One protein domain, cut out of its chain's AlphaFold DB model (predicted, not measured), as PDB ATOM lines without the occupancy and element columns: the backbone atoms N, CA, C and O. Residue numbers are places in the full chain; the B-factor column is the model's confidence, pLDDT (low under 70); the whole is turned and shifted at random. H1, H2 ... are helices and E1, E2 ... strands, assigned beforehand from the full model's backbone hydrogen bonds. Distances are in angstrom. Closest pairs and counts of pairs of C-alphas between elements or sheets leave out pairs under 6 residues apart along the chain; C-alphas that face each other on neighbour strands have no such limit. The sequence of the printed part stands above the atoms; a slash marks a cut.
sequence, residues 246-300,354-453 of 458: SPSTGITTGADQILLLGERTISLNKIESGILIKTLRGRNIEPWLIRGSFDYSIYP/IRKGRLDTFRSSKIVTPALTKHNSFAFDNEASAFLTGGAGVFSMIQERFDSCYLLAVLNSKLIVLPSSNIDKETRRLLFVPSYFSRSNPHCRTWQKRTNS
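Overview. This is residues 246 to 300 and 354 to 453 of the 458 residues of the protein "Eco57I restriction-modification methylase domain-containing protein" of Candidatus Bathyarchaeota archaeon (UniProt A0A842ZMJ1). A twisted four-stranded sheet lies between two ends of an elongated domain: at one end a head made of the hairpin E2 and E3 with the short helices H1 and H2, at the other a loose stretch, residues 412 to 427, that leads into the short helix H5. H4 covers the E5 side of the sheet, and H6 lies near its other edge, at E1. The printed part has 155 residues, with six named helices and six named strands in the order E1 H1 H2 E2 E3 H3 E4 E5 E6 H4 H5 H6; the antiparallel sheet runs E1 E6 E4 E5. The class is mixed, with helices and strands, though under half of the residues are in named elements. The whole is compact, with a radius of gyration of the C-alphas of 15.8 A and spans of 50 by 32 by 28 A.

Along the chain. E1, residues 246 to 248, begins at C-alpha 246 (202.413, 143.712, 173.142). H1 is residues 256 to 259 and H2 is residues 263 to 269, 10.1 A long. E2, residues 276 to 280, is 12.7 A long, and E3, residues 295 to 298, is 10.0 A long. After the cut come H3, residues 359 to 363, E4, residues 366 to 370 and 13.3 A long, and E5, residues 379 to 381. E6, residues 394 to 398, is 13.5 A long and H4, residues 404 to 411, is 10.3 A long. H5 is residues 428 to 431; H6, residues 442 to 451 and 14.5 A long, ends at C-alpha 451 (206.462, 133.427, 163.507).

Arrangement. E1 and E6 are antiparallel at 142 degrees, with N 248 and O 396 2.9 A apart. E6 and E4 are antiparallel at 155 degrees, with N 395 and O 369 2.8 A apart. The hairpin E4 and E5 has N 368 and O 379 2.8 A apart. H4 is on the sheet at a height over the sheet of 8.8 A, only just over E5, on which 3 of its C-alphas fall. H3 only grazes the sheet with residues 361 to 363, and H6 with residues 443 to 451; the closest C-alphas of E1 and H6, Ser 246 and His 443, are 7.5 A apart. In the hairpin E2 and E3, N 279 and O 295 are 2.8 A apart. The closest C-alphas of H1 and E3, Leu 259 and Ile 298, are 5.4 A apart; those of H2 and E3, Glu 263 and Asp 295, 7.4 A. H5 is not on the four-stranded sheet. H2, H3, H4 and H6 have every O i to N i+4 pair within hydrogen-bond range; H1 and H5 are too short for one.

Size, cuts and confidence. The C-alphas farthest apart, Lys 270 and Asn 422, are 50.8 A apart. Residues 301 to 353 are not printed, and C-alphas 300 and 354 are 12.2 A apart across the cut. The links E2 to E3, E5 to E6 and H4 to H5 are long. Mean pLDDT of the printed part is 76.4; 44 residues are under 70, among them residues 415 to 453.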
ATOM      1  N   SER A 246     202.903 145.071 173.372       80.88
ATOM      2  CA  SER A 246     202.413 143.712 173.142       80.88
ATOM      3  C   SER A 246     202.246 143.467 171.648       80.88
ATOM      4  O   SER A 246     201.522 144.220 170.990       80.88
ATOM      5  N   PRO A 247     202.897 142.435 171.082       79.50
ATOM      6  CA  PRO A 247     202.696 142.090 169.690       79.50
ATOM      7  C   PRO A 247     201.358 141.366 169.528       79.50
ATOM      8  O   PRO A 247     200.998 140.504 170.333       79.50
ATOM      9  N   SER A 248     200.644 141.651 168.445       80.31
ATOM     10  CA  SER A 248     199.383 140.982 168.123       80.31
ATOM     11  C   SER A 248     199.427 140.294 166.766       80.31
ATOM     12  O   SER A 248     200.112 140.713 165.832       80.31
ATOM     13  N   THR A 249     198.693 139.187 166.674       74.56
ATOM     14  CA  THR A 249     198.550 138.407 165.444       74.56
ATOM     15  C   THR A 249     197.340 138.872 164.655       74.56
ATOM     16  O   THR A 249     196.289 139.145 165.233       74.56
ATOM     17  N   GLY A 250     197.486 138.889 163.339       88.56
ATOM     18  CA  GLY A 250     196.429 139.251 162.415       88.56
ATOM     19  C   GLY A 250     195.599 138.057 161.957       88.56
ATOM     20  O   GLY A 250     195.426 137.067 162.671       88.56
ATOM     21  N   ILE A 251     195.106 138.161 160.731       91.19
ATOM     22  CA  ILE A 251     194.255 137.179 160.070       91.19
ATOM     23  C   ILE A 251     195.103 136.090 159.399       91.19
ATOM     24  O   ILE A 251     196.167 136.351 158.832       91.19
ATOM     25  N   THR A 252     194.603 134.856 159.423       90.19
ATOM     26  CA  THR A 252     195.025 133.779 158.520       90.19
ATOM     27  C   THR A 252     193.788 133.226 157.833       90.19
ATOM     28  O   THR A 252     192.924 132.644 158.488       90.19
ATOM     29  N   THR A 253     193.691 133.408 156.518       89.00
ATOM     30  CA  THR A 253     192.498 132.998 155.767       89.00
ATOM     31  C   THR A 253     192.501 131.498 155.461       89.00
ATOM     32  O   THR A 253     191.448 130.874 155.452       89.00
ATOM     33  N   GLY A 254     193.669 130.907 155.187       86.56
ATOM     34  CA  GLY A 254     193.794 129.551 154.639       86.56
ATOM     35  C   GLY A 254     193.303 129.391 153.190       86.56
ATOM     36  O   GLY A 254     193.470 128.316 152.630       86.56
ATOM     37  N   ALA A 255     192.717 130.426 152.580       89.75
ATOM     38  CA  ALA A 255     192.281 130.461 151.184       89.75
ATOM     39  C   ALA A 255     192.240 131.913 150.685       89.75
ATOM     40  O   ALA A 255     191.168 132.473 150.445       89.75
ATOM     41  N   ASP A 256     193.417 132.528 150.539       90.69
ATOM     42  CA  ASP A 256     193.538 133.945 150.170       90.69
ATOM     43  C   ASP A 256     192.790 134.263 148.867       90.69
ATOM     44  O   ASP A 256     192.127 135.286 148.780       90.69
ATOM     45  N   GLN A 257     192.806 133.356 147.885       91.75
ATOM     46  CA  GLN A 257     192.102 133.540 146.607       91.75
ATOM     47  C   GLN A 257     190.579 133.696 146.748       91.75
ATOM     48  O   GLN A 257     189.945 134.252 145.857       91.75
ATOM     49  N   ILE A 258     189.996 133.193 147.841       94.38
ATOM     50  CA  ILE A 258     188.551 133.225 148.085       94.38
ATOM     51  C   ILE A 258     188.199 134.322 149.089       94.38
ATOM     52  O   ILE A 258     187.207 135.016 148.897       94.38
ATOM     53  N   LEU A 259     188.982 134.467 150.161       95.12
ATOM     54  CA  LEU A 259     188.628 135.294 151.320       95.12
ATOM     55  C   LEU A 259     189.334 136.649 151.369       95.12
ATOM     56  O   LEU A 259     188.964 137.466 152.205       95.12
ATOM     57  N   LEU A 260     190.324 136.892 150.508       94.88
ATOM     58  CA  LEU A 260     191.052 138.154 150.428       94.88
ATOM     59  C   LEU A 260     190.851 138.777 149.046       94.88
ATOM     60  O   LEU A 260     191.423 138.338 148.049       94.88
ATOM     61  N   LEU A 261     189.997 139.792 148.993       96.19
ATOM     62  CA  LEU A 261     189.447 140.333 147.761       96.19
ATOM     63  C   LEU A 261     190.081 141.673 147.392       96.19
ATOM     64  O   LEU A 261     190.246 142.548 148.239       96.19
ATOM     65  N   GLY A 262     190.358 141.858 146.104       95.50
ATOM     66  CA  GLY A 262     190.589 143.183 145.530       95.50
ATOM     67  C   GLY A 262     189.279 143.847 145.094       95.50
ATOM     68  O   GLY A 262     188.253 143.177 144.934       95.50
ATOM     69  N   GLU A 263     189.332 145.152 144.821       94.75
ATOM     70  CA  GLU A 263     188.171 145.978 144.438       94.75
ATOM     71  C   GLU A 263     187.352 145.378 143.287       94.75
ATOM     72  O   GLU A 263     186.129 145.294 143.366       94.75
ATOM     73  N   ARG A 264     188.018 144.856 142.249       95.06
ATOM     74  CA  ARG A 264     187.342 144.234 141.099       95.06
ATOM     75  C   ARG A 264     186.432 143.073 141.513       95.06
ATOM     76  O   ARG A 264     185.308 142.976 141.023       95.06
ATOM     77  N   THR A 265     186.904 142.185 142.386       95.25
ATOM     78  CA  THR A 265     186.124 141.017 142.830       95.25
ATOM     79  C   THR A 265     184.958 141.445 143.714       95.25
ATOM     80  O   THR A 265     183.866 140.889 143.580       95.25
ATOM     81  N   ILE A 266     185.169 142.458 144.561       97.19
ATOM     82  CA  ILE A 266     184.132 143.062 145.408       97.19
ATOM     83  C   ILE A 266     183.010 143.628 144.534       97.19
ATOM     84  O   ILE A 266     181.852 143.262 144.723       97.19
ATOM     85  N   SER A 267     183.347 144.443 143.529       96.56
ATOM     86  CA  SER A 267     182.361 145.053 142.630       96.56
ATOM     87  C   SER A 267     181.611 144.022 141.784       96.56
ATOM     88  O   SER A 267     180.389 144.094 141.683       96.56
ATOM     89  N   LEU A 268     182.312 143.041 141.199       96.62
ATOM     90  CA  LEU A 268     181.695 142.018 140.343       96.62
ATOM     91  C   LEU A 268     180.684 141.145 141.093       96.62
ATOM     92  O   LEU A 268     179.650 140.791 140.533       96.62
ATOM     93  N   ASN A 269     180.981 140.801 142.348       96.75
ATOM     94  CA  ASN A 269     180.116 139.946 143.163       96.75
ATOM     95  C   ASN A 269     179.193 140.747 144.093       96.75
ATOM     96  O   ASN A 269     178.462 140.139 144.867       96.75
ATOM     97  N   LYS A 270     179.218 142.089 144.016       97.31
ATOM     98  CA  LYS A 270     178.430 143.001 144.865       97.31
ATOM     99  C   LYS A 270     178.567 142.678 146.358       97.31
ATOM    100  O   LYS A 270     177.581 142.676 147.090       97.31
ATOM    101  N   ILE A 271     179.791 142.375 146.786       98.12
ATOM    102  CA  ILE A 271     180.094 142.016 148.174       98.12
ATOM    103  C   ILE A 271     179.774 143.210 149.075       98.12
ATOM    104  O   ILE A 271     180.217 144.331 148.815       98.12
ATOM    105  N   GLU A 272     178.993 142.970 150.122       98.19
ATOM    106  CA  GLU A 272     178.579 143.999 151.065       98.19
ATOM    107  C   GLU A 272     179.783 144.562 151.839       98.19
ATOM    108  O   GLU A 272     180.638 143.825 152.323       98.19
ATOM    109  N   SER A 273     179.856 145.884 152.008       95.56
ATOM    110  CA  SER A 273     181.000 146.527 152.672       95.56
ATOM    111  C   SER A 273     181.075 146.254 154.178       95.56
ATOM    112  O   SER A 273     182.170 146.229 154.728       95.56
ATOM    113  N   GLY A 274     179.938 146.013 154.844       94.88
ATOM    114  CA  GLY A 274     179.875 145.802 156.299       94.88
ATOM    115  C   GLY A 274     180.586 144.538 156.796       94.88
ATOM    116  O   GLY A 274     180.970 144.474 157.960       94.88
ATOM    117  N   ILE A 275     180.811 143.564 155.910       95.88
ATOM    118  CA  ILE A 275     181.540 142.322 156.202       95.88
ATOM    119  C   ILE A 275     182.994 142.357 155.705       95.88
ATOM    120  O   ILE A 275     183.731 141.381 155.837       95.88
ATOM    121  N   LEU A 276     183.433 143.472 155.121       96.94
ATOM    122  CA  LEU A 276     184.789 143.634 154.619       96.94
ATOM    123  C   LEU A 276     185.644 144.409 155.618       96.94
ATOM    124  O   LEU A 276     185.256 145.464 156.111       96.94
ATOM    125  N   ILE A 277     186.859 143.918 155.859       95.56
ATOM    126  CA  ILE A 277     187.872 144.642 156.632       95.56
ATOM    127  C   ILE A 277     189.107 144.903 155.770       95.56
ATOM    128  O   ILE A 277     189.678 143.982 155.171       95.56
ATOM    129  N   LYS A 278     189.537 146.171 155.709       96.31
ATOM    130  CA  LYS A 278     190.788 146.567 155.046       96.31
ATOM    131  C   LYS A 278     191.933 145.754 155.643       96.31
ATOM    132  O   LYS A 278     192.099 145.720 156.860       96.31
ATOM    133  N   THR A 279     192.689 145.059 154.799       95.12
ATOM    134  CA  THR A 279     193.712 144.106 155.233       95.12
ATOM    135  C   THR A 279     195.081 144.500 154.697       95.12
ATOM    136  O   THR A 279     195.336 144.471 153.493       95.12
ATOM    137  N   LEU A 280     195.986 144.844 155.610       94.19
ATOM    138  CA  LEU A 280     197.355 145.228 155.292       94.19
ATOM    139  C   LEU A 280     198.224 144.001 154.987       94.19
ATOM    140  O   LEU A 280     198.176 142.977 155.680       94.19
ATOM    141  N   ARG A 281     199.079 144.143 153.973       91.31
ATOM    142  CA  ARG A 281     200.177 143.224 153.653       91.31
ATOM    143  C   ARG A 281     201.522 143.915 153.837       91.31
ATOM    144  O   ARG A 281     201.588 145.140 153.874       91.31
ATOM    145  N   GLY A 282     202.612 143.142 153.862       87.94
ATOM    146  CA  GLY A 282     203.953 143.710 154.031       87.94
ATOM    147  C   GLY A 282     204.295 144.794 152.999       87.94
ATOM    148  O   GLY A 282     204.896 145.801 153.351       87.94
ATOM    149  N   ARG A 283     203.812 144.648 151.754       88.94
ATOM    150  CA  ARG A 283     203.978 145.639 150.670       88.94
ATOM    151  C   ARG A 283     203.306 146.993 150.927       88.94
ATOM    152  O   ARG A 283     203.624 147.948 150.236       88.94
ATOM    153  N   ASN A 284     202.349 147.057 151.854       92.56
ATOM    154  CA  ASN A 284     201.636 148.291 152.176       92.56
ATOM    155  C   ASN A 284     202.365 149.141 153.215       92.56
ATOM    156  O   ASN A 284     201.989 150.295 153.408       92.56
ATOM    157  N   ILE A 285     203.349 148.566 153.912       92.25
ATOM    158  CA  ILE A 285     204.006 149.207 155.046       92.25
ATOM    159  C   ILE A 285     205.354 149.754 154.600       92.25
ATOM    160  O   ILE A 285     206.312 149.008 154.379       92.25
ATOM    161  N   GLU A 286     205.425 151.072 154.516       91.44
ATOM    162  CA  GLU A 286     206.662 151.807 154.317       91.44
ATOM    163  C   GLU A 286     207.065 152.520 155.607       91.44
ATOM    164  O   GLU A 286     206.240 152.660 156.518       91.44
ATOM    165  N   PRO A 287     208.323 152.988 155.721       90.06
ATOM    166  CA  PRO A 287     208.694 153.838 156.834       90.06
ATOM    167  C   PRO A 287     207.692 154.989 156.939       90.06
ATOM    168  O   PRO A 287     207.448 155.698 155.963       90.06
ATOM    169  N   TRP A 288     207.129 155.152 158.134       92.50
ATOM    170  CA  TRP A 288     206.189 156.202 158.533       92.50
ATOM    171  C   TRP A 288     204.753 156.058 158.026       92.50
ATOM    172  O   TRP A 288     203.852 156.581 158.676       92.50
ATOM    173  N   LEU A 289     204.513 155.369 156.909       93.38
ATOM    174  CA  LEU A 289     203.253 155.487 156.174       93.38
ATOM    175  C   LEU A 289     202.721 154.157 155.633       93.38
ATOM    176  O   LEU A 289     203.468 153.251 155.263       93.38
ATOM    177  N   ILE A 290     201.395 154.078 155.555       95.44
ATOM    178  CA  ILE A 290     200.659 152.952 154.981       95.44
ATOM    179  C   ILE A 290     200.119 153.393 153.622       95.44
ATOM    180  O   ILE A 290     199.334 154.336 153.552       95.44
ATOM    181  N   ARG A 291     200.528 152.733 152.532       94.62
ATOM    182  CA  ARG A 291     200.098 153.120 151.177       94.62
ATOM    183  C   ARG A 291     199.985 151.954 150.192       94.62
ATOM    184  O   ARG A 291     200.212 150.789 150.523       94.62
ATOM    185  N   GLY A 292     199.643 152.299 148.954       91.94
ATOM    186  CA  GLY A 292     199.480 151.368 147.842       91.94
ATOM    187  C   GLY A 292     198.053 150.841 147.730       91.94
ATOM    188  O   GLY A 292     197.128 151.387 148.325       91.94
ATOM    189  N   SER A 293     197.880 149.779 146.946       92.06
ATOM    190  CA  SER A 293     196.594 149.098 146.813       92.06
ATOM    191  C   SER A 293     196.341 148.165 147.994       92.06
ATOM    192  O   SER A 293     197.238 147.449 148.459       92.06
ATOM    193  N   PHE A 294     195.101 148.170 148.468       93.06
ATOM    194  CA  PHE A 294     194.666 147.366 149.603       93.06
ATOM    195  C   PHE A 294     193.780 146.218 149.144       93.06
ATOM    196  O   PHE A 294     193.007 146.349 148.197       93.06
ATOM    197  N   ASP A 295     193.899 145.104 149.855       94.12
ATOM    198  CA  ASP A 295     192.949 144.007 149.756       94.12
ATOM    199  C   ASP A 295     192.010 144.052 150.969       94.12
ATOM    200  O   ASP A 295     192.336 144.625 152.015       94.12
ATOM    201  N   TYR A 296     190.856 143.409 150.847       96.56
ATOM    202  CA  TYR A 296     189.832 143.356 151.881       96.56
ATOM    203  C   TYR A 296     189.517 141.907 152.220       96.56
ATOM    204  O   TYR A 296     189.210 141.106 151.336       96.56
ATOM    205  N   SER A 297     189.596 141.559 153.501       96.06
ATOM    206  CA  SER A 297     189.202 140.226 153.948       96.06
ATOM    207  C   SER A 297     187.694 140.182 154.149       96.06
ATOM    208  O   SER A 297     187.145 141.083 154.786       96.06
ATOM    209  N   ILE A 298     187.044 139.112 153.685       97.31
ATOM    210  CA  ILE A 298     185.707 138.758 154.173       97.31
ATOM    211  C   ILE A 298     185.864 138.375 155.648       97.31
ATOM    212  O   ILE A 298     186.521 137.386 155.982       97.31
ATOM    213  N   TYR A 299     185.287 139.185 156.528       96.38
ATOM    214  CA  TYR A 299     185.435 139.103 157.973       96.38
ATOM    215  C   TYR A 299     184.066 138.902 158.632       96.38
ATOM    216  O   TYR A 299     183.461 139.865 159.100       96.38
ATOM    217  N   PRO A 300     183.557 137.655 158.675       95.25
ATOM    218  CA  PRO A 300     182.227 137.320 159.191       95.25
ATOM    219  C   PRO A 300     182.194 137.328 160.729       95.25
ATOM    220  O   PRO A 300     181.747 136.368 161.352       95.25
ATOM    221  N   ILE A 354     190.846 130.658 159.350       88.00
ATOM    222  CA  ILE A 354     191.714 129.749 160.130       88.00
ATOM    223  C   ILE A 354     192.200 130.444 161.403       88.00
ATOM    224  O   ILE A 354     192.190 129.877 162.490       88.00
ATOM    225  N   ARG A 355     192.585 131.719 161.281       86.94
ATOM    226  CA  ARG A 355     192.765 132.605 162.431       86.94
ATOM    227  C   ARG A 355     192.034 133.907 162.194       86.94
ATOM    228  O   ARG A 355     192.370 134.655 161.280       86.94
ATOM    229  N   LYS A 356     191.063 134.180 163.062       89.31
ATOM    230  CA  LYS A 356     190.249 135.400 163.036       89.31
ATOM    231  C   LYS A 356     191.000 136.661 163.472       89.31
ATOM    232  O   LYS A 356     190.605 137.757 163.104       89.31
ATOM    233  N   GLY A 357     192.080 136.540 164.242       88.12
ATOM    234  CA  GLY A 357     192.643 137.698 164.948       88.12
ATOM    235  C   GLY A 357     191.645 138.270 165.963       88.12
ATOM    236  O   GLY A 357     190.666 137.608 166.304       88.12
ATOM    237  N   ARG A 358     191.894 139.473 166.482       89.31
ATOM    238  CA  ARG A 358     190.962 140.119 167.414       89.31
ATOM    239  C   ARG A 358     190.509 141.466 166.868       89.31
ATOM    240  O   ARG A 358     191.335 142.281 166.459       89.31
ATOM    241  N   LEU A 359     189.203 141.696 166.877       90.38
ATOM    242  CA  LEU A 359     188.609 142.900 166.305       90.38
ATOM    243  C   LEU A 359     188.921 144.160 167.131       90.38
ATOM    244  O   LEU A 359     189.100 145.229 166.556       90.38
ATOM    245  N   ASP A 360     189.063 144.033 168.452       90.19
ATOM    246  CA  ASP A 360     189.513 145.113 169.345       90.19
ATOM    247  C   ASP A 360     190.923 145.605 168.981       90.19
ATOM    248  O   ASP A 360     191.163 146.802 168.853       90.19
ATOM    249  N   THR A 361     191.832 144.670 168.701       89.38
ATOM    250  CA  THR A 361     193.189 144.947 168.225       89.38
ATOM    251  C   THR A 361     193.142 145.680 166.891       89.38
ATOM    252  O   THR A 361     193.843 146.670 166.708       89.38
ATOM    253  N   PHE A 362     192.314 145.225 165.947       92.62
ATOM    254  CA  PHE A 362     192.206 145.885 164.646       92.62
ATOM    255  C   PHE A 362     191.668 147.303 164.778       92.62
ATOM    256  O   PHE A 362     192.243 148.193 164.166       92.62
ATOM    257  N   ARG A 363     190.660 147.527 165.625       90.88
ATOM    258  CA  ARG A 363     190.060 148.848 165.877       90.88
ATOM    259  C   ARG A 363     190.949 149.796 166.682       90.88
ATOM    260  O   ARG A 363     190.771 151.004 166.578       90.88
ATOM    261  N   SER A 364     191.883 149.273 167.470       90.25
ATOM    262  CA  SER A 364     192.831 150.098 168.219       90.25
ATOM    263  C   SER A 364     193.874 150.757 167.311       90.25
ATOM    264  O   SER A 364     194.298 150.183 166.299       90.25
ATOM    265  N   SER A 365     194.325 151.944 167.718       91.38
ATOM    266  CA  SER A 365     195.516 152.580 167.158       91.38
ATOM    267  C   SER A 365     196.748 151.735 167.461       91.38
ATOM    268  O   SER A 365     196.994 151.366 168.611       91.38
ATOM    269  N   LYS A 366     197.536 151.428 166.433       92.38
ATOM    270  CA  LYS A 366     198.655 150.487 166.546       92.38
ATOM    271  C   LYS A 366     199.796 150.849 165.614       92.38
ATOM    272  O   LYS A 366     199.591 151.433 164.557       92.38
ATOM    273  N   ILE A 367     201.010 150.457 165.982       92.81
ATOM    274  CA  ILE A 367     202.148 150.498 165.060       92.81
ATOM    275  C   ILE A 367     202.211 149.160 164.329       92.81
ATOM    276  O   ILE A 367     202.061 148.107 164.948       92.81
ATOM    277  N   VAL A 368     202.432 149.192 163.019       92.19
ATOM    278  CA  VAL A 368     202.533 148.017 162.152       92.19
ATOM    279  C   VAL A 368     203.905 147.935 161.493       92.19
ATOM    280  O   VAL A 368     204.515 148.955 161.182       92.19
ATOM    281  N   THR A 369     204.399 146.719 161.268       89.69
ATOM    282  CA  THR A 369     205.682 146.453 160.602       89.69
ATOM    283  C   THR A 369     205.594 145.174 159.766       89.69
ATOM    284  O   THR A 369     204.951 144.213 160.198       89.69
ATOM    285  N   PRO A 370     206.176 145.121 158.556       86.56
ATOM    286  CA  PRO A 370     206.176 143.902 157.762       86.56
ATOM    287  C   PRO A 370     207.032 142.829 158.441       86.56
ATOM    288  O   PRO A 370     208.059 143.114 159.054       86.56
ATOM    289  N   ALA A 371     206.639 141.569 158.279       76.00
ATOM    290  CA  ALA A 371     207.410 140.442 158.787       76.00
ATOM    291  C   ALA A 371     208.791 140.335 158.127       76.00
ATOM    292  O   ALA A 371     209.754 139.929 158.771       76.00
ATOM    293  N   LEU A 372     208.875 140.727 156.852       69.94
ATOM    294  CA  LEU A 372     210.093 140.724 156.056       69.94
ATOM    295  C   LEU A 372     210.317 142.106 155.453       69.94
ATOM    296  O   LEU A 372     209.512 142.587 154.657       69.94
ATOM    297  N   THR A 373     211.442 142.724 155.792       71.12
ATOM    298  CA  THR A 373     211.878 143.986 155.191       71.12
ATOM    299  C   THR A 373     213.399 144.104 155.216       71.12
ATOM    300  O   THR A 373     214.071 143.523 156.067       71.12
ATOM    301  N   LYS A 374     213.955 144.854 154.258       66.56
ATOM    302  CA  LYS A 374     215.399 145.133 154.165       66.56
ATOM    303  C   LYS A 374     215.851 146.210 155.151       66.56
ATOM    304  O   LYS A 374     217.029 146.254 155.511       66.56
ATOM    305  N   HIS A 375     214.931 147.073 155.568       72.94
ATOM    306  CA  HIS A 375     215.167 148.211 156.451       72.94
ATOM    307  C   HIS A 375     214.013 148.327 157.444       72.94
ATOM    308  O   HIS A 375     212.914 147.859 157.145       72.94
ATOM    309  N   ASN A 376     214.242 148.968 158.589       80.06
ATOM    310  CA  ASN A 376     213.176 149.273 159.538       80.06
ATOM    311  C   ASN A 376     212.036 149.970 158.792       80.06
ATOM    312  O   ASN A 376     212.249 150.992 158.142       80.06
ATOM    313  N   SER A 377     210.857 149.360 158.845       88.25
ATOM    314  CA  SER A 377     209.653 149.873 158.213       88.25
ATOM    315  C   SER A 377     208.538 149.746 159.230       88.25
ATOM    316  O   SER A 377     207.996 148.661 159.443       88.25
ATOM    317  N   PHE A 378     208.272 150.835 159.934       91.94
ATOM    318  CA  PHE A 378     207.138 150.929 160.837       91.94
ATOM    319  C   PHE A 378     206.229 152.050 160.378       91.94
ATOM    320  O   PHE A 378     206.717 153.132 160.048       91.94
ATOM    321  N   ALA A 379     204.927 151.809 160.440       94.31
ATOM    322  CA  ALA A 379     203.904 152.811 160.190       94.31
ATOM    323  C   ALA A 379     202.874 152.808 161.321       94.31
ATOM    324  O   ALA A 379     202.722 151.812 162.031       94.31
ATOM    325  N   PHE A 380     202.171 153.920 161.492       94.62
ATOM    326  CA  PHE A 380     201.064 154.027 162.436       94.62
ATOM    327  C   PHE A 380     199.745 153.764 161.708       94.62
ATOM    328  O   PHE A 380     199.474 154.377 160.679       94.62
ATOM    329  N   ASP A 381     198.949 152.837 162.229       94.31
ATOM    330  CA  ASP A 381     197.618 152.503 161.737       94.31
ATOM    331  C   ASP A 381     196.565 152.976 162.739       94.31
ATOM    332  O   ASP A 381     196.479 152.467 163.861       94.31
ATOM    333  N   ASN A 382     195.753 153.931 162.304       91.38
ATOM    334  CA  ASN A 382     194.583 154.448 163.006       91.38
ATOM    335  C   ASN A 382     193.285 154.247 162.198       91.38
ATOM    336  O   ASN A 382     192.254 154.812 162.552       91.38
ATOM    337  N   GLU A 383     193.315 153.438 161.131       91.44
ATOM    338  CA  GLU A 383     192.182 153.228 160.214       91.44
ATOM    339  C   GLU A 383     191.428 151.915 160.483       91.44
ATOM    340  O   GLU A 383     190.759 151.365 159.610       91.44
ATOM    341  N   ALA A 384     191.552 151.379 161.697       91.56
ATOM    342  CA  ALA A 384     190.949 150.115 162.105       91.56
ATOM    343  C   ALA A 384     191.320 148.903 161.208       91.56
ATOM    344  O   ALA A 384     190.548 147.944 161.096       91.56
ATOM    345  N   SER A 385     192.491 148.927 160.557       94.31
ATOM    346  CA  SER A 385     192.860 147.900 159.578       94.31
ATOM    347  C   SER A 385     193.182 146.558 160.244       94.31
ATOM    348  O   SER A 385     193.836 146.488 161.294       94.31
ATOM    349  N   ALA A 386     192.778 145.467 159.595       94.62
ATOM    350  CA  ALA A 386     193.327 144.143 159.846       94.62
ATOM    351  C   ALA A 386     194.638 143.955 159.077       94.62
ATOM    352  O   ALA A 386     195.061 144.796 158.285       94.62
ATOM    353  N   PHE A 387     195.295 142.823 159.286       92.81
ATOM    354  CA  PHE A 387     196.558 142.526 158.629       92.81
ATOM    355  C   PHE A 387     196.786 141.021 158.508       92.81
ATOM    356  O   PHE A 387     196.323 140.254 159.351       92.81
ATOM    357  N   LEU A 388     197.485 140.577 157.462       89.12
ATOM    358  CA  LEU A 388     197.802 139.157 157.297       89.12
ATOM    359  C   LEU A 388     198.948 138.729 158.207       89.12
ATOM    360  O   LEU A 388     199.966 139.407 158.300       89.12
ATOM    361  N   THR A 389     198.831 137.548 158.806       79.56
ATOM    362  CA  THR A 389     199.960 136.872 159.461       79.56
ATOM    363  C   THR A 389     200.617 135.895 158.486       79.56
ATOM    364  O   THR A 389     199.916 135.203 157.754       79.56
ATOM    365  N   GLY A 390     201.950 135.797 158.484       64.88
ATOM    366  CA  GLY A 390     202.681 134.822 157.666       64.88
ATOM    367  C   GLY A 390     204.019 135.343 157.147       64.88
ATOM    368  O   GLY A 390     204.464 136.416 157.546       64.88
ATOM    369  N   GLY A 391     204.643 134.593 156.230       54.97
ATOM    370  CA  GLY A 391     205.955 134.922 155.654       54.97
ATOM    371  C   GLY A 391     205.992 136.284 154.953       54.97
ATOM    372  O   GLY A 391     206.977 136.984 155.066       54.97
ATOM    373  N   ALA A 392     204.904 136.725 154.320       57.97
ATOM    374  CA  ALA A 392     204.760 138.083 153.769       57.97
ATOM    375  C   ALA A 392     203.789 138.960 154.592       57.97
ATOM    376  O   ALA A 392     203.186 139.909 154.080       57.97
ATOM    377  N   GLY A 393     203.580 138.581 155.855       77.12
ATOM    378  CA  GLY A 393     202.607 139.192 156.747       77.12
ATOM    379  C   GLY A 393     203.072 140.515 157.343       77.12
ATOM    380  O   GLY A 393     204.149 141.031 157.049       77.12
ATOM    381  N   VAL A 394     202.230 141.051 158.208       85.25
ATOM    382  CA  VAL A 394     202.456 142.254 158.998       85.25
ATOM    383  C   VAL A 394     202.264 141.878 160.460       85.25
ATOM    384  O   VAL A 394     201.432 141.040 160.810       85.25
ATOM    385  N   PHE A 395     203.061 142.489 161.317       83.31
ATOM    386  CA  PHE A 395     202.890 142.455 162.755       83.31
ATOM    387  C   PHE A 395     202.393 143.807 163.211       83.31
ATOM    388  O   PHE A 395     202.770 144.828 162.638       83.31
ATOM    389  N   SER A 396     201.588 143.812 164.264       88.00
ATOM    390  CA  SER A 396     201.262 145.044 164.956       88.00
ATOM    391  C   SER A 396     201.680 144.978 166.410       88.00
ATOM    392  O   SER A 396     201.832 143.900 166.992       88.00
ATOM    393  N   MET A 397     201.855 146.155 166.981       87.44
ATOM    394  CA  MET A 397     202.189 146.356 168.372       87.44
ATOM    395  C   MET A 397     201.299 147.454 168.940       87.44
ATOM    396  O   MET A 397     201.155 148.528 168.351       87.44
ATOM    397  N   ILE A 398     200.698 147.141 170.081       86.44
ATOM    398  CA  ILE A 398     199.873 148.063 170.856       86.44
ATOM    399  C   ILE A 398     200.635 148.376 172.136       86.44
ATOM    400  O   ILE A 398     201.249 147.488 172.741       86.44
ATOM    401  N   GLN A 399     200.635 149.650 172.509       86.50
ATOM    402  CA  GLN A 399     201.290 150.152 173.705       86.50
ATOM    403  C   GLN A 399     200.610 151.444 174.157       86.50
ATOM    404  O   GLN A 399     200.169 152.231 173.324       86.50
ATOM    405  N   GLU A 400     200.571 151.659 175.466       87.06
ATOM    406  CA  GLU A 400     199.951 152.840 176.088       87.06
ATOM    407  C   GLU A 400     200.972 153.691 176.859       87.06
ATOM    408  O   GLU A 400     200.635 154.717 177.439       87.06
ATOM    409  N   ARG A 401     202.240 153.259 176.892       87.31
ATOM    410  CA  ARG A 401     203.271 153.846 177.755       87.31
ATOM    411  C   ARG A 401     203.870 155.132 177.194       87.31
ATOM    412  O   ARG A 401     204.217 156.025 177.960       87.31
ATOM    413  N   PHE A 402     204.064 155.195 175.884       88.00
ATOM    414  CA  PHE A 402     204.718 156.305 175.200       88.00
ATOM    415  C   PHE A 402     203.810 156.885 174.121       88.00
ATOM    416  O   PHE A 402     202.893 156.226 173.635       88.00
ATOM    417  N   ASP A 403     204.097 158.112 173.698       91.00
ATOM    418  CA  ASP A 403     203.474 158.660 172.501       91.00
ATOM    419  C   ASP A 403     203.816 157.793 171.272       91.00
ATOM    420  O   ASP A 403     204.966 157.385 171.067       91.00
ATOM    421  N   SER A 404     202.803 157.488 170.456       88.50
ATOM    422  CA  SER A 404     202.971 156.575 169.320       88.50
ATOM    423  C   SER A 404     203.833 157.185 168.216       88.50
ATOM    424  O   SER A 404     204.595 156.455 167.584       88.50
ATOM    425  N   CYS A 405     203.783 158.505 168.010       89.25
ATOM    426  CA  CYS A 405     204.630 159.192 167.034       89.25
ATOM    427  C   CYS A 405     206.093 159.226 167.496       89.25
ATOM    428  O   CYS A 405     206.994 158.974 166.695       89.25
ATOM    429  N   TYR A 406     206.340 159.456 168.789       90.62
ATOM    430  CA  TYR A 406     207.673 159.348 169.386       90.62
ATOM    431  C   TYR A 406     208.261 157.945 169.203       90.62
ATOM    432  O   TYR A 406     209.378 157.797 168.700       90.62
ATOM    433  N   LEU A 407     207.504 156.903 169.561       89.25
ATOM    434  CA  LEU A 407     207.966 155.526 169.412       89.25
ATOM    435  C   LEU A 407     208.215 155.178 167.940       89.25
ATOM    436  O   LEU A 407     209.252 154.603 167.615       89.25
ATOM    437  N   LEU A 408     207.311 155.581 167.042       90.75
ATOM    438  CA  LEU A 408     207.478 155.421 165.599       90.75
ATOM    439  C   LEU A 408     208.774 156.079 165.101       90.75
ATOM    440  O   LEU A 408     209.490 155.491 164.286       90.75
ATOM    441  N   ALA A 409     209.110 157.261 165.628       90.00
ATOM    442  CA  ALA A 409     210.335 157.970 165.284       90.00
ATOM    443  C   ALA A 409     211.602 157.250 165.739       90.00
ATOM    444  O   ALA A 409     212.556 157.132 164.968       90.00
ATOM    445  N   VAL A 410     211.597 156.709 166.957       86.69
ATOM    446  CA  VAL A 410     212.703 155.891 167.465       86.69
ATOM    447  C   VAL A 410     212.861 154.622 166.626       86.69
ATOM    448  O   VAL A 410     213.969 154.313 166.187       86.69
ATOM    449  N   LEU A 411     211.766 153.914 166.348       86.62
ATOM    450  CA  LEU A 411     211.759 152.640 165.628       86.62
ATOM    451  C   LEU A 411     212.255 152.756 164.175       86.62
ATOM    452  O   LEU A 411     212.977 151.876 163.694       86.62
ATOM    453  N   ASN A 412     211.943 153.859 163.493       87.50
ATOM    454  CA  ASN A 412     212.456 154.163 162.152       87.50
ATOM    455  C   ASN A 412     213.820 154.895 162.163       87.50
ATOM    456  O   ASN A 412     214.344 155.239 161.101       87.50
ATOM    457  N   SER A 413     214.422 155.143 163.333       82.38
ATOM    458  CA  SER A 413     215.709 155.844 163.434       82.38
ATOM    459  C   SER A 413     216.902 154.966 163.044       82.38
ATOM    460  O   SER A 413     216.906 153.749 163.227       82.38
ATOM    461  N   LYS A 414     217.996 155.605 162.605       72.50
ATOM    462  CA  LYS A 414     219.279 154.929 162.332       72.50
ATOM    463  C   LYS A 414     219.947 154.348 163.589       72.50
ATOM    464  O   LYS A 414     220.812 153.490 163.458       72.50
ATOM    465  N   LEU A 415     219.564 154.788 164.792       67.94
ATOM    466  CA  LEU A 415     220.132 154.287 166.052       67.94
ATOM    467  C   LEU A 415     219.682 152.853 166.335       67.94
ATOM    468  O   LEU A 415     220.486 152.013 166.722       67.94
ATOM    469  N   ILE A 416     218.413 152.561 166.058       66.44
ATOM    470  CA  ILE A 416     217.827 151.222 166.177       66.44
ATOM    471  C   ILE A 416     218.356 150.272 165.083       66.44
ATOM    472  O   ILE A 416     218.239 149.055 165.212       66.44
ATOM    473  N   VAL A 417     219.003 150.807 164.040       56.06
ATOM    474  CA  VAL A 417     219.626 150.038 162.947       56.06
ATOM    475  C   VAL A 417     221.001 149.448 163.339       56.06
ATOM    476  O   VAL A 417     221.490 148.544 162.657       56.06
ATOM    477  N   LEU A 418     221.629 149.853 164.452       40.09
ATOM    478  CA  LEU A 418     222.928 149.314 164.901       40.09
ATOM    479  C   LEU A 418     222.767 148.251 166.015       40.09
ATOM    480  O   LEU A 418     222.104 148.549 167.007       40.09
ATOM    481  N   PRO A 419     223.377 147.041 165.927       44.25
ATOM    482  CA  PRO A 419     224.230 146.479 164.879       44.25
ATOM    483  C   PRO A 419     223.472 145.438 164.030       44.25
ATOM    484  O   PRO A 419     223.523 144.237 164.276       44.25
ATOM    485  N   SER A 420     222.771 145.898 162.993       37.22
ATOM    486  CA  SER A 420     222.207 145.045 161.929       37.22
ATOM    487  C   SER A 420     222.870 145.286 160.564       37.22
ATOM    488  O   SER A 420     222.522 144.660 159.564       37.22
ATOM    489  N   SER A 421     223.851 146.192 160.491       34.09
ATOM    490  CA  SER A 421     224.714 146.384 159.314       34.09
ATOM    491  C   SER A 421     225.658 145.201 159.103       34.09
ATOM    492  O   SER A 421     225.910 144.823 157.965       34.09
ATOM    493  N   ASN A 422     226.078 144.576 160.203       37.03
ATOM    494  CA  ASN A 422     226.824 143.327 160.244       37.03
ATOM    495  C   ASN A 422     225.916 142.148 160.617       37.03
ATOM    496  O   ASN A 422     226.401 141.116 161.045       37.03
ATOM    497  N   ILE A 423     224.606 142.234 160.429       40.56
ATOM    498  CA  ILE A 423     223.766 141.043 160.314       40.56
ATOM    499  C   ILE A 423     223.304 141.063 158.875       40.56
ATOM    500  O   ILE A 423     222.757 142.053 158.391       40.56
ATOM    501  N   ASP A 424     223.714 140.033 158.168       39.41
ATOM    502  CA  ASP A 424     223.692 139.992 156.729       39.41
ATOM    503  C   ASP A 424     222.290 140.299 156.135       39.41
ATOM    504  O   ASP A 424     221.251 140.171 156.791       39.41
ATOM    505  N   LYS A 425     222.276 140.820 154.899       37.06
ATOM    506  CA  LYS A 425     221.142 141.519 154.262       37.06
ATOM    507  C   LYS A 425     219.849 140.707 154.275       37.06
ATOM    508  O   LYS A 425     218.771 141.305 154.260       37.06
ATOM    509  N   GLU A 426     219.944 139.382 154.327       35.62
ATOM    510  CA  GLU A 426     218.791 138.498 154.399       35.62
ATOM    511  C   GLU A 426     218.513 137.919 155.803       35.62
ATOM    512  O   GLU A 426     217.351 137.659 156.102       35.62
ATOM    513  N   THR A 427     219.469 137.828 156.740       35.81
ATOM    514  CA  THR A 427     219.177 137.418 158.142       35.81
ATOM    515  C   THR A 427     218.298 138.436 158.887       35.81
ATOM    516  O   THR A 427     217.627 138.102 159.870       35.81
ATOM    517  N   ARG A 428     218.171 139.656 158.342       39.09
ATOM    518  CA  ARG A 428     217.133 140.644 158.701       39.09
ATOM    519  C   ARG A 428     215.699 140.094 158.603       39.09
ATOM    520  O   ARG A 428     214.815 140.617 159.273       39.09
ATOM    521  N   ARG A 429     215.480 139.013 157.836       34.25
ATOM    522  CA  ARG A 429     214.198 138.304 157.650       34.25
ATOM    523  C   ARG A 429     213.638 137.639 158.920       34.25
ATOM    524  O   ARG A 429     212.456 137.331 158.949       34.25
ATOM    525  N   LEU A 430     214.446 137.395 159.957       30.95
ATOM    526  CA  LEU A 430     214.005 136.657 161.160       30.95
ATOM    527  C   LEU A 430     214.189 137.429 162.472       30.95
ATOM    528  O   LEU A 430     213.525 137.135 163.463       30.95
ATOM    529  N   LEU A 431     215.083 138.418 162.497       35.12
ATOM    530  CA  LEU A 431     215.580 139.018 163.738       35.12
ATOM    531  C   LEU A 431     214.823 140.260 164.193       35.12
ATOM    532  O   LEU A 431     214.962 140.658 165.351       35.12
ATOM    533  N   PHE A 432     214.016 140.857 163.318       38.56
ATOM    534  CA  PHE A 432     213.504 142.195 163.571       38.56
ATOM    535  C   PHE A 432     212.496 142.276 164.709       38.56
ATOM    536  O   PHE A 432     212.393 143.304 165.355       38.56
ATOM    537  N   VAL A 433     211.780 141.194 164.997       34.69
ATOM    538  CA  VAL A 433     210.764 141.197 166.051       34.69
ATOM    539  C   VAL A 433     211.156 140.346 167.276       34.69
ATOM    540  O   VAL A 433     210.831 140.752 168.380       34.69
ATOM    541  N   PRO A 434     211.957 139.261 167.209       31.97
ATOM    542  CA  PRO A 434     212.394 138.581 168.434       31.97
ATOM    543  C   PRO A 434     213.415 139.362 169.277       31.97
ATOM    544  O   PRO A 434     213.564 139.075 170.461       31.97
ATOM    545  N   SER A 435     214.157 140.304 168.683       36.41
ATOM    546  CA  SER A 435     215.266 141.001 169.358       36.41
ATOM    547  C   SER A 435     214.828 142.155 170.266       36.41
ATOM    548  O   SER A 435     215.521 142.440 171.242       36.41
ATOM    549  N   TYR A 436     213.677 142.781 169.996       39.84
ATOM    550  CA  TYR A 436     213.141 143.867 170.829       39.84
ATOM    551  C   TYR A 436     212.248 143.373 171.969       39.84
ATOM    552  O   TYR A 436     212.036 144.086 172.952       39.84
ATOM    553  N   PHE A 437     211.720 142.154 171.863       38.44
ATOM    554  CA  PHE A 437     210.764 141.628 172.823       38.44
ATOM    555  C   PHE A 437     211.437 140.687 173.835       38.44
ATOM    556  O   PHE A 437     212.132 139.740 173.469       38.44
ATOM    557  N   SER A 438     211.241 140.952 175.132       36.75
ATOM    558  CA  SER A 438     211.798 140.137 176.216       36.75
ATOM    559  C   SER A 438     211.282 138.687 176.180       36.75
ATOM    560  O   SER A 438     210.096 138.432 175.952       36.75
ATOM    561  N   ARG A 439     212.172 137.721 176.466       43.75
ATOM    562  CA  ARG A 439     211.879 136.269 176.523       43.75
ATOM    563  C   ARG A 439     211.074 135.834 177.754       43.75
ATOM    564  O   ARG A 439     210.628 134.682 177.808       43.75
ATOM    565  N   SER A 440     210.922 136.708 178.750       33.31
ATOM    566  CA  SER A 440     210.129 136.438 179.956       33.31
ATOM    567  C   SER A 440     208.634 136.692 179.755       33.31
ATOM    568  O   SER A 440     207.837 136.199 180.546       33.31
ATOM    569  N   ASN A 441     208.233 137.388 178.683       37.25
ATOM    570  CA  ASN A 441     206.826 137.644 178.403       37.25
ATOM    571  C   ASN A 441     206.173 136.399 177.742       37.25
ATOM    572  O   ASN A 441     206.578 135.995 176.644       37.25
ATOM    573  N   PRO A 442     205.166 135.756 178.368       33.16
ATOM    574  CA  PRO A 442     204.507 134.564 177.823       33.16
ATOM    575  C   PRO A 442     203.813 134.812 176.470       33.16
ATOM    576  O   PRO A 442     203.711 133.886 175.655       33.16
ATOM    577  N   HIS A 443     203.430 136.060 176.172       35.53
ATOM    578  CA  HIS A 443     202.921 136.460 174.856       35.53
ATOM    579  C   HIS A 443     204.020 136.441 173.779       35.53
ATOM    580  O   HIS A 443     203.755 136.073 172.635       35.53
ATOM    581  N   CYS A 444     205.279 136.708 174.146       33.31
ATOM    582  CA  CYS A 444     206.434 136.631 173.245       33.31
ATOM    583  C   CYS A 444     206.856 135.184 172.935       33.31
ATOM    584  O   CYS A 444     207.273 134.883 171.815       33.31
ATOM    585  N   ARG A 445     206.688 134.252 173.887       33.78
ATOM    586  CA  ARG A 445     206.916 132.810 173.650       33.78
ATOM    587  C   ARG A 445     205.895 132.222 172.681       33.78
ATOM    588  O   ARG A 445     206.258 131.478 171.774       33.78
ATOM    589  N   THR A 446     204.618 132.581 172.825       35.75
ATOM    590  CA  THR A 446     203.598 132.226 171.824       35.75
ATOM    591  C   THR A 446     203.889 132.896 170.483       35.75
ATOM    592  O   THR A 446     203.683 132.281 169.444       35.75
ATOM    593  N   TRP A 447     204.422 134.114 170.492       41.41
ATOM    594  CA  TRP A 447     204.798 134.865 169.300       41.41
ATOM    595  C   TRP A 447     205.967 134.222 168.515       41.41
ATOM    596  O   TRP A 447     205.806 133.988 167.319       41.41
ATOM    597  N   GLN A 448     207.063 133.790 169.156       35.75
ATOM    598  CA  GLN A 448     208.149 133.036 168.491       35.75
ATOM    599  C   GLN A 448     207.697 131.659 167.977       35.75
ATOM    600  O   GLN A 448     208.086 131.252 166.880       35.75
ATOM    601  N   LYS A 449     206.818 130.954 168.705       36.16
ATOM    602  CA  LYS A 449     206.181 129.723 168.193       36.16
ATOM    603  C   LYS A 449     205.327 129.981 166.939       36.16
ATOM    604  O   LYS A 449     205.167 129.084 166.120       36.16
ATOM    605  N   ARG A 450     204.782 131.198 166.776       37.88
ATOM    606  CA  ARG A 450     203.844 131.594 165.703       37.88
ATOM    607  C   ARG A 450     204.500 132.286 164.499       37.88
ATOM    608  O   ARG A 450     203.919 132.264 163.414       37.88
ATOM    609  N   THR A 451     205.685 132.877 164.638       34.47
ATOM    610  CA  THR A 451     206.462 133.427 163.507       34.47
ATOM    611  C   THR A 451     207.331 132.371 162.835       34.47
ATOM    612  O   THR A 451     207.414 132.340 161.610       34.47
ATOM    613  N   ASN A 452     207.841 131.401 163.602       36.12
ATOM    614  CA  ASN A 452     208.556 130.237 163.068       36.12
ATOM    615  C   ASN A 452     207.670 129.288 162.234       36.12
ATOM    616  O   ASN A 452     208.170 128.309 161.682       36.12
ATOM    617  N   SER A 453     206.366 129.555 162.094       30.64
ATOM    618  CA  SER A 453     205.462 128.795 161.218       30.64
ATOM    619  C   SER A 453     205.625 129.082 159.719       30.64
ATOM    620  O   SER A 453     205.040 128.347 158.925       30.64
TER     621      SER A 453